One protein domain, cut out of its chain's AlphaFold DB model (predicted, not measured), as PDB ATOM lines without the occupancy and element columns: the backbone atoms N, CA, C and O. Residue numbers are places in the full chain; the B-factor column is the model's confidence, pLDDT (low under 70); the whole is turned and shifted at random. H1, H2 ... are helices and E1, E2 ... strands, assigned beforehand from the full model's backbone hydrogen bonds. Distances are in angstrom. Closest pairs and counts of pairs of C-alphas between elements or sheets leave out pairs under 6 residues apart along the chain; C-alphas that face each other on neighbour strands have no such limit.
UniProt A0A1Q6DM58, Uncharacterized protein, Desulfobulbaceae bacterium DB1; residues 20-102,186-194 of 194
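Overview. This is residues 20 to 102 and 186 to 194 of the 194 residues of an uncharacterized protein of Desulfobulbaceae bacterium DB1 (UniProt A0A1Q6DM58). A twisted sheet of four strands curls round one helix, H1, which packs on one face of it; the short helix H2 follows E4 and only grazes the sheet. The hairpin of the two longest strands, E3 and E4, makes one side of the sheet, and beside E1 at the other edge residues 188 to 189 of the last printed stretch pair with it. The printed part has 92 residues, with four named strands and two named helices in the order E1, E2, H1, E3, E4, H2, and the class is mixed, helices and strands. The sheet's order is E1, E2, E4, E3, all antiparallel. The whole is compact, with a radius of gyration of the C-alphas of 14.2 A, and flat in outline, spanning 46 by 36 by 19 A.

Along the chain. E1, residues 22 to 29, begins at C-alpha 22 (266.607, 157.808, 128.666) and is 21.5 A long. E2, residues 36 to 44, measures 26.0 A. H1, residues 49 to 63, begins at C-alpha 49 (264.185, 148.033, 128.068) and is 21.2 A long. E3, residues 67 to 80, measures 34.3 A and bends by 69 degrees at residue 71. E4, residues 83 to 95, measures 37.5 A. H2, residues 97 to 101, ends at C-alpha 101 (252.731, 149.980, 152.875) after 6.8 A.

Arrangement. E1 and E2 form a hairpin at 158 degrees, with N 25 and O 39 2.8 A apart, within hydrogen-bond range. E2 and E4 are antiparallel at 157 degrees, with N 40 and O 90 at 2.8 A. E4 and E3 form a hairpin at 164 degrees, with N 85 and O 78 at 2.7 A. E1 and E3, the edge strands, are apart. H1 is on the sheet, which makes two layers, a helix on one face of a sheet; its closest C-alphas to E4 are those of Cys 61 and Cys 94, 5.2 A apart, and to E3 those of Glu 58 and Phe 68, 5.4 A apart. E2, H1 and E3 form a split strand-helix-strand unit, two strands running the same way with E4 between them, and its crossover is right-handed. H2 grazes the sheet with residues 97 to 100, and H1 and H2 are apart. In H1 every O i to N i+4 pair is within hydrogen-bond range; in H2 0 of 1 is, and 1 of 2 O i to N i+3 pairs.

Size, cuts and confidence. The C-alphas farthest apart are those of Gly 82 and Glu 98, at 47.5 A. Residues 103 to 185 are cut out, and C-alphas 102 and 186 are 28.9 A apart across the cut. No link is long. Mean pLDDT of the printed part is 77.7, and residues 20 to 22, 28 to 34, 47, 98 to 102 and 186 to 194 are under 70.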
ATOM      1  N   CYS A  20     271.533 154.155 125.817       60.03
ATOM      2  CA  CYS A  20     270.099 154.121 125.552       60.03
ATOM      3  C   CYS A  20     269.522 155.465 126.008       60.03
ATOM      4  O   CYS A  20     269.612 155.811 127.189       60.03
ATOM      5  N   ALA A  21     269.012 156.256 125.059       61.34
ATOM      6  CA  ALA A  21     268.481 157.579 125.346       61.34
ATOM      7  C   ALA A  21     267.322 157.419 126.335       61.34
ATOM      8  O   ALA A  21     266.275 156.869 125.994       61.34
ATOM      9  N   THR A  22     267.571 157.838 127.573       68.38
ATOM     10  CA  THR A  22     266.607 157.808 128.666       68.38
ATOM     11  C   THR A  22     266.260 159.252 128.982       68.38
ATOM     12  O   THR A  22     267.103 159.971 129.514       68.38
ATOM     13  N   SER A  23     265.056 159.696 128.628       76.56
ATOM     14  CA  SER A  23     264.553 161.008 129.049       76.56
ATOM     15  C   SER A  23     263.628 160.843 130.244       76.56
ATOM     16  O   SER A  23     262.859 159.883 130.310       76.56
ATOM     17  N   VAL A  24     263.722 161.760 131.207       76.81
ATOM     18  CA  VAL A  24     262.888 161.761 132.412       76.81
ATOM     19  C   VAL A  24     262.160 163.087 132.474       76.81
ATOM     20  O   VAL A  24     262.787 164.138 132.573       76.81
ATOM     21  N   VAL A  25     260.837 163.023 132.406       81.06
ATOM     22  CA  VAL A  25     259.955 164.187 132.392       81.06
ATOM     23  C   VAL A  25     259.036 164.105 133.597       81.06
ATOM     24  O   VAL A  25     258.389 163.082 133.833       81.06
ATOM     25  N   GLN A  26     258.959 165.186 134.363       76.69
ATOM     26  CA  GLN A  26     257.959 165.321 135.412       76.69
ATOM     27  C   GLN A  26     256.633 165.772 134.782       76.69
ATOM     28  O   GLN A  26     256.567 166.777 134.081       76.69
ATOM     29  N   LEU A  27     255.570 165.002 134.994       74.69
ATOM     30  CA  LEU A  27     254.208 165.329 134.580       74.69
ATOM     31  C   LEU A  27     253.478 166.050 135.721       74.69
ATOM     32  O   LEU A  27     253.816 165.904 136.900       74.69
ATOM     33  N   LYS A  28     252.471 166.853 135.348       63.84
ATOM     34  CA  LYS A  28     251.722 167.728 136.264       63.84
ATOM     35  C   LYS A  28     251.226 166.971 137.512       63.84
ATOM     36  O   LYS A  28     250.857 165.794 137.411       63.84
ATOM     37  N   PRO A  29     251.195 167.638 138.682       63.62
ATOM     38  CA  PRO A  29     250.758 167.025 139.932       63.62
ATOM     39  C   PRO A  29     249.338 166.483 139.772       63.62
ATOM     40  O   PRO A  29     248.437 167.198 139.335       63.62
ATOM     41  N   THR A  30     249.147 165.199 140.071       59.72
ATOM     42  CA  THR A  30     247.906 164.478 139.732       59.72
ATOM     43  C   THR A  30     247.044 164.162 140.955       59.72
ATOM     44  O   THR A  30     246.065 163.430 140.841       59.72
ATOM     45  N   GLY A  31     247.357 164.730 142.126       56.69
ATOM     46  CA  GLY A  31     246.626 164.440 143.357       56.69
ATOM     47  C   GLY A  31     246.616 165.569 144.392       56.69
ATOM     48  O   GLY A  31     247.415 166.505 144.310       56.69
ATOM     49  N   PRO A  32     245.736 165.461 145.407       49.94
ATOM     50  CA  PRO A  32     245.536 166.479 146.444       49.94
ATOM     51  C   PRO A  32     246.764 166.707 147.340       49.94
ATOM     52  O   PRO A  32     246.827 167.714 148.037       49.94
ATOM     53  N   LYS A  33     247.751 165.799 147.308       57.88
ATOM     54  CA  LYS A  33     249.024 165.901 148.041       57.88
ATOM     55  C   LYS A  33     250.194 166.440 147.202       57.88
ATOM     56  O   LYS A  33     251.326 166.420 147.670       57.88
ATOM     57  N   GLY A  34     249.957 166.890 145.966       58.19
ATOM     58  CA  GLY A  34     251.037 167.357 145.087       58.19
ATOM     59  C   GLY A  34     251.954 166.233 144.591       58.19
ATOM     60  O   GLY A  34     253.107 166.481 144.258       58.19
ATOM     61  N   GLU A  35     251.466 164.988 144.543       70.31
ATOM     62  CA  GLU A  35     252.239 163.880 143.980       70.31
ATOM     63  C   GLU A  35     252.438 164.091 142.475       70.31
ATOM     64  O   GLU A  35     251.483 164.168 141.692       70.31
ATOM     65  N   HIS A  36     253.704 164.216 142.089       79.81
ATOM     66  CA  HIS A  36     254.128 164.351 140.705       79.81
ATOM     67  C   HIS A  36     254.248 162.973 140.070       79.81
ATOM     68  O   HIS A  36     254.980 162.114 140.566       79.81
ATOM     69  N   VAL A  37     253.559 162.775 138.949       86.25
ATOM     70  CA  VAL A  37     253.776 161.602 138.105       86.25
ATOM     71  C   VAL A  37     255.020 161.855 137.274       86.25
ATOM     72  O   VAL A  37     255.141 162.880 136.624       86.25
ATOM     73  N   TYR A  38     255.944 160.914 137.260       88.38
ATOM     74  CA  TYR A  38     257.119 160.951 136.406       88.38
ATOM     75  C   TYR A  38     256.904 160.044 135.202       88.38
ATOM     76  O   TYR A  38     256.276 158.987 135.300       88.38
ATOM     77  N   LYS A  39     257.449 160.456 134.060       90.19
ATOM     78  CA  LYS A  39     257.541 159.657 132.845       90.19
ATOM     79  C   LYS A  39     259.008 159.464 132.490       90.19
ATOM     80  O   LYS A  39     259.737 160.437 132.333       90.19
ATOM     81  N   ILE A  40     259.420 158.216 132.314       89.81
ATOM     82  CA  ILE A  40     260.708 157.857 131.722       89.81
ATOM     83  C   ILE A  40     260.460 157.270 130.338       89.81
ATOM     84  O   ILE A  40     259.686 156.326 130.213       89.81
ATOM     85  N   THR A  41     261.127 157.794 129.314       89.06
ATOM     86  CA  THR A  41     261.137 157.189 127.978       89.06
ATOM     87  C   THR A  41     262.486 156.527 127.745       89.06
ATOM     88  O   THR A  41     263.508 157.201 127.814       89.06
ATOM     89  N   VAL A  42     262.486 155.225 127.450       88.94
ATOM     90  CA  VAL A  42     263.680 154.451 127.062       88.94
ATOM     91  C   VAL A  42     263.515 153.941 125.636       88.94
ATOM     92  O   VAL A  42     262.420 153.547 125.240       88.94
ATOM     93  N   LEU A  43     264.600 153.926 124.863       87.06
ATOM     94  CA  LEU A  43     264.646 153.369 123.510       87.06
ATOM     95  C   LEU A  43     265.623 152.187 123.445       87.06
ATOM     96  O   LEU A  43     266.774 152.314 123.866       87.06
ATOM     97  N   GLY A  44     265.188 151.058 122.881       85.00
ATOM     98  CA  GLY A  44     266.044 149.886 122.698       85.00
ATOM     99  C   GLY A  44     265.450 148.821 121.776       85.00
ATOM    100  O   GLY A  44     264.449 149.049 121.106       85.00
ATOM    101  N   PHE A  45     266.096 147.656 121.724       77.06
ATOM    102  CA  PHE A  45     265.816 146.593 120.746       77.06
ATOM    103  C   PHE A  45     265.043 145.388 121.313       77.06
ATOM    104  O   PHE A  45     264.631 144.512 120.560       77.06
ATOM    105  N   SER A  46     264.892 145.296 122.637       70.94
ATOM    106  CA  SER A  46     264.549 144.051 123.348       70.94
ATOM    107  C   SER A  46     263.612 144.301 124.535       70.94
ATOM    108  O   SER A  46     263.382 145.440 124.932       70.94
ATOM    109  N   ARG A  47     263.099 143.215 125.131       66.44
ATOM    110  CA  ARG A  47     262.342 143.203 126.397       66.44
ATOM    111  C   ARG A  47     263.113 143.808 127.578       66.44
ATOM    112  O   ARG A  47     262.471 144.284 128.512       66.44
ATOM    113  N   ASP A  48     264.441 143.852 127.501       81.62
ATOM    114  CA  ASP A  48     265.320 144.365 128.564       81.62
ATOM    115  C   ASP A  48     265.106 145.863 128.848       81.62
ATOM    116  O   ASP A  48     265.352 146.331 129.957       81.62
ATOM    117  N   ILE A  49     264.518 146.606 127.896       85.69
ATOM    118  CA  ILE A  49     264.185 148.033 128.068       85.69
ATOM    119  C   ILE A  49     263.266 148.293 129.263       85.69
ATOM    120  O   ILE A  49     263.252 149.399 129.803       85.69
ATOM    121  N   ARG A  50     262.467 147.293 129.667       87.06
ATOM    122  CA  ARG A  50     261.576 147.424 130.816       87.06
ATOM    123  C   ARG A  50     262.364 147.477 132.113       87.06
ATOM    124  O   ARG A  50     262.112 148.353 132.935       87.06
ATOM    125  N   ASP A  51     263.288 146.545 132.283       88.62
ATOM    126  CA  ASP A  51     264.043 146.408 133.519       88.62
ATOM    127  C   ASP A  51     265.028 147.585 133.655       88.62
ATOM    128  O   ASP A  51     265.148 148.158 134.738       88.62
ATOM    129  N   ASP A  52     265.593 148.061 132.538       87.12
ATOM    130  CA  ASP A  52     266.378 149.301 132.487       87.12
ATOM    131  C   ASP A  52     265.560 150.527 132.925       87.12
ATOM    132  O   ASP A  52     266.016 151.345 133.729       87.12
ATOM    133  N   ALA A  53     264.327 150.671 132.429       89.19
ATOM    134  CA  ALA A  53     263.474 151.792 132.811       89.19
ATOM    135  C   ALA A  53     263.051 151.732 134.282       89.19
ATOM    136  O   ALA A  53     263.015 152.774 134.935       89.19
ATOM    137  N   ILE A  54     262.748 150.538 134.806       90.88
ATOM    138  CA  ILE A  54     262.411 150.346 136.224       90.88
ATOM    139  C   ILE A  54     263.621 150.692 137.089       90.88
ATOM    140  O   ILE A  54     263.488 151.500 138.002       90.88
ATOM    141  N   SER A  55     264.809 150.180 136.757       91.50
ATOM    142  CA  SER A  55     266.040 150.489 137.493       91.50
ATOM    143  C   SER A  55     266.335 151.995 137.505       91.50
ATOM    144  O   SER A  55     266.680 152.574 138.540       91.50
ATOM    145  N   ASN A  56     266.118 152.668 136.372       89.56
ATOM    146  CA  ASN A  56     266.245 154.119 136.279       89.56
ATOM    147  C   ASN A  56     265.201 154.848 137.139       89.56
ATOM    148  O   ASN A  56     265.549 155.808 137.828       89.56
ATOM    149  N   ALA A  57     263.947 154.393 137.139       90.50
ATOM    150  CA  ALA A  57     262.871 154.981 137.934       90.50
ATOM    151  C   ALA A  57     263.101 154.816 139.444       90.50
ATOM    152  O   ALA A  57     262.977 155.780 140.202       90.50
ATOM    153  N   GLU A  58     263.524 153.630 139.878       92.38
ATOM    154  CA  GLU A  58     263.962 153.370 141.251       92.38
ATOM    155  C   GLU A  58     265.134 154.273 141.634       92.38
ATOM    156  O   GLU A  58     265.142 154.868 142.712       92.38
ATOM    157  N   GLY A  59     266.102 154.451 140.730       91.25
ATOM    158  CA  GLY A  59     267.209 155.380 140.913       91.25
ATOM    159  C   GLY A  59     266.754 156.830 141.115       91.25
ATOM    160  O   GLY A  59     267.340 157.537 141.939       91.25
ATOM    161  N   VAL A  60     265.711 157.274 140.406       89.00
ATOM    162  CA  VAL A  60     265.112 158.610 140.576       89.00
ATOM    163  C   VAL A  60     264.432 158.733 141.941       89.00
ATOM    164  O   VAL A  60     264.733 159.678 142.668       89.00
ATOM    165  N   CYS A  61     263.589 157.776 142.335       89.94
ATOM    166  CA  CYS A  61     262.903 157.839 143.630       89.94
ATOM    167  C   CYS A  61     263.869 157.708 144.816       89.94
ATOM    168  O   CYS A  61     263.758 158.455 145.788       89.94
ATOM    169  N   ARG A  62     264.900 156.861 144.703       91.50
ATOM    170  CA  ARG A  62     265.932 156.703 145.736       91.50
ATOM    171  C   ARG A  62     266.707 157.996 145.986       91.50
ATOM    172  O   ARG A  62     267.022 158.295 147.130       91.50
ATOM    173  N   LYS A  63     266.982 158.798 144.947       89.56
ATOM    174  CA  LYS A  63     267.608 160.128 145.110       89.56
ATOM    175  C   LYS A  63     266.741 161.096 145.919       89.56
ATOM    176  O   LYS A  63     267.277 162.026 146.509       89.56
ATOM    177  N   GLN A  64     265.428 160.876 145.945       86.62
ATOM    178  CA  GLN A  64     264.468 161.663 146.716       86.62
ATOM    179  C   GLN A  64     264.171 161.046 148.096       86.62
ATOM    180  O   GLN A  64     263.343 161.585 148.819       86.62
ATOM    181  N   ASN A  65     264.837 159.942 148.474       88.88
ATOM    182  CA  ASN A  65     264.513 159.123 149.653       88.88
ATOM    183  C   ASN A  65     263.052 158.642 149.671       88.88
ATOM    184  O   ASN A  65     262.417 158.583 150.720       88.88
ATOM    185  N   LYS A  66     262.517 158.311 148.492       89.31
ATOM    186  CA  LYS A  66     261.147 157.834 148.299       89.31
ATOM    187  C   LYS A  66     261.136 156.450 147.664       89.31
ATOM    188  O   LYS A  66     262.090 156.046 146.998       89.31
ATOM    189  N   HIS A  67     260.021 155.752 147.826       89.75
ATOM    190  CA  HIS A  67     259.757 154.455 147.216       89.75
ATOM    191  C   HIS A  67     259.182 154.608 145.818       89.75
ATOM    192  O   HIS A  67     258.347 155.472 145.550       89.75
ATOM    193  N   PHE A  68     259.642 153.747 144.918       90.69
ATOM    194  CA  PHE A  68     259.103 153.648 143.572       90.69
ATOM    195  C   PHE A  68     257.731 152.977 143.610       90.69
ATOM    196  O   PHE A  68     257.577 151.888 144.161       90.69
ATOM    197  N   LYS A  69     256.739 153.601 142.974       90.12
ATOM    198  CA  LYS A  69     255.430 152.995 142.740       90.12
ATOM    199  C   LYS A  69     255.064 153.095 141.266       90.12
ATOM    200  O   LYS A  69     254.950 154.177 140.687       90.12
ATOM    201  N   PHE A  70     254.894 151.924 140.666       91.25
ATOM    202  CA  PHE A  70     254.533 151.766 139.266       91.25
ATOM    203  C   PHE A  70     253.090 152.218 139.006       91.25
ATOM    204  O   PHE A  70     252.194 151.915 139.793       91.25
ATOM    205  N   ILE A  71     252.863 152.900 137.878       89.81
ATOM    206  CA  ILE A  71     251.516 153.249 137.400       89.81
ATOM    207  C   ILE A  71     251.179 152.449 136.145       89.81
ATOM    208  O   ILE A  71     250.202 151.704 136.127       89.81
ATOM    209  N   LYS A  72     251.952 152.642 135.072       90.62
ATOM    210  CA  LYS A  72     251.732 151.973 133.784       90.62
ATOM    211  C   LYS A  72     252.968 152.039 132.896       90.62
ATOM    212  O   LYS A  72     253.803 152.931 133.041       90.62
ATOM    213  N   ASN A  73     253.024 151.155 131.911       91.69
ATOM    214  CA  ASN A  73     253.994 151.172 130.825       91.69
ATOM    215  C   ASN A  73     253.286 151.170 129.463       91.69
ATOM    216  O   ASN A  73     252.238 150.550 129.295       91.69
ATOM    217  N   ILE A  74     253.862 151.870 128.486       90.38
ATOM    218  CA  ILE A  74     253.366 151.920 127.108       90.38
ATOM    219  C   ILE A  74     254.526 151.592 126.174       90.38
ATOM    220  O   ILE A  74     255.542 152.283 126.182       90.38
ATOM    221  N   PHE A  75     254.363 150.550 125.361       89.94
ATOM    222  CA  PHE A  75     255.316 150.196 124.314       89.94
ATOM    223  C   PHE A  75     254.883 150.812 122.989       89.94
ATOM    224  O   PHE A  75     253.742 150.659 122.557       89.94
ATOM    225  N   LEU A  76     255.811 151.505 122.346       88.00
ATOM    226  CA  LEU A  76     255.603 152.231 121.104       88.00
ATOM    227  C   LEU A  76     256.682 151.784 120.112       88.00
ATOM    228  O   LEU A  76     257.864 152.066 120.351       88.00
ATOM    229  N   PRO A  77     256.319 151.101 119.012       86.50
ATOM    230  CA  PRO A  77     257.279 150.767 117.970       86.50
ATOM    231  C   PRO A  77     257.837 152.057 117.359       86.50
ATOM    232  O   PRO A  77     257.110 153.026 117.116       86.50
ATOM    233  N   LYS A  78     259.146 152.089 117.136       85.19
ATOM    234  CA  LYS A  78     259.871 153.209 116.532       85.19
ATOM    235  C   LYS A  78     260.799 152.661 115.466       85.19
ATOM    236  O   LYS A  78     261.373 151.601 115.641       85.19
ATOM    237  N   SER A  79     260.989 153.398 114.384       81.12
ATOM    238  CA  SER A  79     262.032 153.087 113.412       81.12
ATOM    239  C   SER A  79     262.929 154.303 113.290       81.12
ATOM    240  O   SER A  79     262.443 155.416 113.074       81.12
ATOM    241  N   VAL A  80     264.228 154.115 113.501       78.25
ATOM    242  CA  VAL A  80     265.228 155.179 113.378       78.25
ATOM    243  C   VAL A  80     266.284 154.690 112.404       78.25
ATOM    244  O   VAL A  80     266.887 153.644 112.615       78.25
ATOM    245  N   SER A  81     266.487 155.428 111.312       84.62
ATOM    246  CA  SER A  81     267.460 155.072 110.266       84.62
ATOM    247  C   SER A  81     267.262 153.665 109.673       84.62
ATOM    248  O   SER A  81     268.233 152.992 109.339       84.62
ATOM    249  N   GLY A  82     266.008 153.215 109.545       84.25
ATOM    250  CA  GLY A  82     265.668 151.897 108.988       84.25
ATOM    251  C   GLY A  82     265.885 150.725 109.947       84.25
ATOM    252  O   GLY A  82     265.798 149.574 109.533       84.25
ATOM    253  N   VAL A  83     266.172 151.014 111.216       82.50
ATOM    254  CA  VAL A  83     266.314 150.021 112.274       82.50
ATOM    255  C   VAL A  83     265.069 150.054 113.148       82.50
ATOM    256  O   VAL A  83     264.718 151.106 113.690       82.50
ATOM    257  N   ASP A  84     264.418 148.900 113.286       82.75
ATOM    258  CA  ASP A  84     263.253 148.744 114.146       82.75
ATOM    259  C   ASP A  84     263.677 148.696 115.616       82.75
ATOM    260  O   ASP A  84     264.505 147.893 116.045       82.75
ATOM    261  N   LEU A  85     263.088 149.603 116.382       87.06
ATOM    262  CA  LEU A  85     263.305 149.831 117.797       87.06
ATOM    263  C   LEU A  85     261.960 149.804 118.520       87.06
ATOM    264  O   LEU A  85     260.886 150.006 117.951       87.06
ATOM    265  N   ILE A  86     262.023 149.613 119.826       87.19
ATOM    266  CA  ILE A  86     260.883 149.737 120.718       87.19
ATOM    267  C   ILE A  86     261.213 150.866 121.684       87.19
ATOM    268  O   ILE A  86     262.219 150.832 122.393       87.19
ATOM    269  N   SER A  87     260.367 151.892 121.691       89.44
ATOM    270  CA  SER A  87     260.359 152.869 122.775       89.44
ATOM    271  C   SER A  87     259.389 152.417 123.853       89.44
ATOM    272  O   SER A  87     258.312 151.901 123.549       89.44
ATOM    273  N   MET A  88     259.768 152.600 125.108       89.88
ATOM    274  CA  MET A  88     258.899 152.349 126.242       89.88
ATOM    275  C   MET A  88     258.781 153.611 127.081       89.88
ATOM    276  O   MET A  88     259.782 154.136 127.564       89.88
ATOM    277  N   ASP A  89     257.543 154.045 127.283       91.75
ATOM    278  CA  ASP A  89     257.194 155.075 128.248       91.75
ATOM    279  C   ASP A  89     256.768 154.403 129.558       91.75
ATOM    280  O   ASP A  89     255.761 153.691 129.601       91.75
ATOM    281  N   LEU A  90     257.520 154.634 130.628       91.94
ATOM    282  CA  LEU A  90     257.232 154.181 131.984       91.94
ATOM    283  C   LEU A  90     256.699 155.347 132.817       91.94
ATOM    284  O   LEU A  90     257.386 156.352 132.980       91.94
ATOM    285  N   PHE A  91     255.504 155.192 133.379       91.25
ATOM    286  CA  PHE A  91     254.890 156.159 134.284       91.25
ATOM    287  C   PHE A  91     254.964 155.637 135.717       91.25
ATOM    288  O   PHE A  91     254.571 154.498 135.989       91.25
ATOM    289  N   PHE A  92     255.434 156.475 136.633       91.44
ATOM    290  CA  PHE A  92     255.607 156.116 138.037       91.44
ATOM    291  C   PHE A  92     255.449 157.331 138.944       91.44
ATOM    292  O   PHE A  92     255.509 158.471 138.494       91.44
ATOM    293  N   ILE A  93     255.257 157.077 140.231       91.19
ATOM    294  CA  ILE A  93     255.289 158.090 141.286       91.19
ATOM    295  C   ILE A  93     256.313 157.676 142.335       91.19
ATOM    296  O   ILE A  93     256.578 156.488 142.531       91.19
ATOM    297  N   CYS A  94     256.891 158.671 142.998       89.81
ATOM    298  CA  CYS A  94     257.760 158.457 144.143       89.81
ATOM    299  C   CYS A  94     256.964 158.774 145.410       89.81
ATOM    300  O   CYS A  94     256.580 159.926 145.622       89.81
ATOM    301  N   VAL A  95     256.703 157.757 146.227       88.25
ATOM    302  CA  VAL A  95     255.867 157.850 147.431       88.25
ATOM    303  C   VAL A  95     256.704 157.690 148.694       88.25
ATOM    304  O   VAL A  95     257.729 157.014 148.687       88.25
ATOM    305  N   ASP A  96     256.288 158.321 149.783       86.44
ATOM    306  CA  ASP A  96     256.952 158.164 151.082       86.44
ATOM    307  C   ASP A  96     256.625 156.780 151.693       86.44
ATOM    308  O   ASP A  96     255.626 156.159 151.323       86.44
ATOM    309  N   GLU A  97     257.466 156.276 152.608       71.75
ATOM    310  CA  GLU A  97     257.374 154.907 153.167       71.75
ATOM    311  C   GLU A  97     255.993 154.529 153.707       71.75
ATOM    312  O   GLU A  97     255.519 153.417 153.462       71.75
ATOM    313  N   GLU A  98     255.308 155.462 154.369       64.19
ATOM    314  CA  GLU A  98     253.951 155.245 154.885       64.19
ATOM    315  C   GLU A  98     252.935 154.929 153.778       64.19
ATOM    316  O   GLU A  98     252.042 154.112 153.977       64.19
ATOM    317  N   GLN A  99     253.091 155.515 152.588       59.72
ATOM    318  CA  GLN A  99     252.155 155.352 151.467       59.72
ATOM    319  C   GLN A  99     252.476 154.131 150.585       59.72
ATOM    320  O   GLN A  99     251.656 153.721 149.759       59.72
ATOM    321  N   ALA A 100     253.663 153.535 150.737       57.78
ATOM    322  CA  ALA A 100     254.023 152.288 150.062       57.78
ATOM    323  C   ALA A 100     253.353 151.071 150.732       57.78
ATOM    324  O   ALA A 100     252.855 150.175 150.043       57.78
ATOM    325  N   ALA A 101     253.279 151.074 152.069       54.69
ATOM    326  CA  ALA A 101     252.731 149.980 152.875       54.69
ATOM    327  C   ALA A 101     251.206 149.810 152.744       54.69
ATOM    328  O   ALA A 101     250.692 148.699 152.862       54.69
ATOM    329  N   GLU A 102     250.482 150.885 152.429       56.50
ATOM    330  CA  GLU A 102     249.015 150.896 152.331       56.50
ATOM    331  C   GLU A 102     248.473 150.090 151.128       56.50
ATOM    332  O   GLU A 102     247.279 149.829 151.032       56.50
ATOM    333  N   PRO A 186     270.049 160.258 135.062       44.97
ATOM    334  CA  PRO A 186     269.095 160.902 134.174       44.97
ATOM    335  C   PRO A 186     269.075 162.422 134.383       44.97
ATOM    336  O   PRO A 186     269.077 162.890 135.525       44.97
ATOM    337  N   ILE A 187     269.039 163.163 133.275       51.28
ATOM    338  CA  ILE A 187     268.769 164.602 133.248       51.28
ATOM    339  C   ILE A 187     267.252 164.759 133.378       51.28
ATOM    340  O   ILE A 187     266.505 164.195 132.581       51.28
ATOM    341  N   ILE A 188     266.811 165.462 134.421       51.25
ATOM    342  CA  ILE A 188     265.402 165.791 134.642       51.25
ATOM    343  C   ILE A 188     265.144 167.109 133.910       51.25
ATOM    344  O   ILE A 188     265.742 168.123 134.264       51.25
ATOM    345  N   GLU A 189     264.293 167.088 132.888       50.50
ATOM    346  CA  GLU A 189     263.748 168.314 132.298       50.50
ATOM    347  C   GLU A 189     262.494 168.711 133.086       50.50
ATOM    348  O   GLU A 189     261.472 168.019 133.051       50.50
ATOM    349  N   GLU A 190     262.586 169.816 133.829       44.91
ATOM    350  CA  GLU A 190     261.420 170.506 134.377       44.91
ATOM    351  C   GLU A 190     260.795 171.354 133.265       44.91
ATOM    352  O   GLU A 190     261.436 172.251 132.718       44.91
ATOM    353  N   VAL A 191     259.538 171.073 132.919       45.38
ATOM    354  CA  VAL A 191     258.765 171.938 132.021       45.38
ATOM    355  C   VAL A 191     258.151 173.051 132.872       45.38
ATOM    356  O   VAL A 191     257.134 172.835 133.531       45.38
ATOM    357  N   LEU A 192     258.787 174.227 132.886       31.73
ATOM    358  CA  LEU A 192     258.144 175.469 133.319       31.73
ATOM    359  C   LEU A 192     257.221 175.960 132.191       31.73
ATOM    360  O   LEU A 192     257.693 176.237 131.092       31.73
ATOM    361  N   ASP A 193     255.917 176.045 132.462       40.28
ATOM    362  CA  ASP A 193     254.971 176.817 131.644       40.28
ATOM    363  C   ASP A 193     255.101 178.310 132.053       40.28
ATOM    364  O   ASP A 193     254.999 178.616 133.244       40.28
ATOM    365  N   ASP A 194     255.368 179.190 131.073       38.69
ATOM    366  CA  ASP A 194     255.419 180.674 131.152       38.69
ATOM    367  C   ASP A 194     254.034 181.296 131.445       38.69
ATOM    368  O   ASP A 194     253.027 180.811 130.868       38.69
TER     369      ASP A 194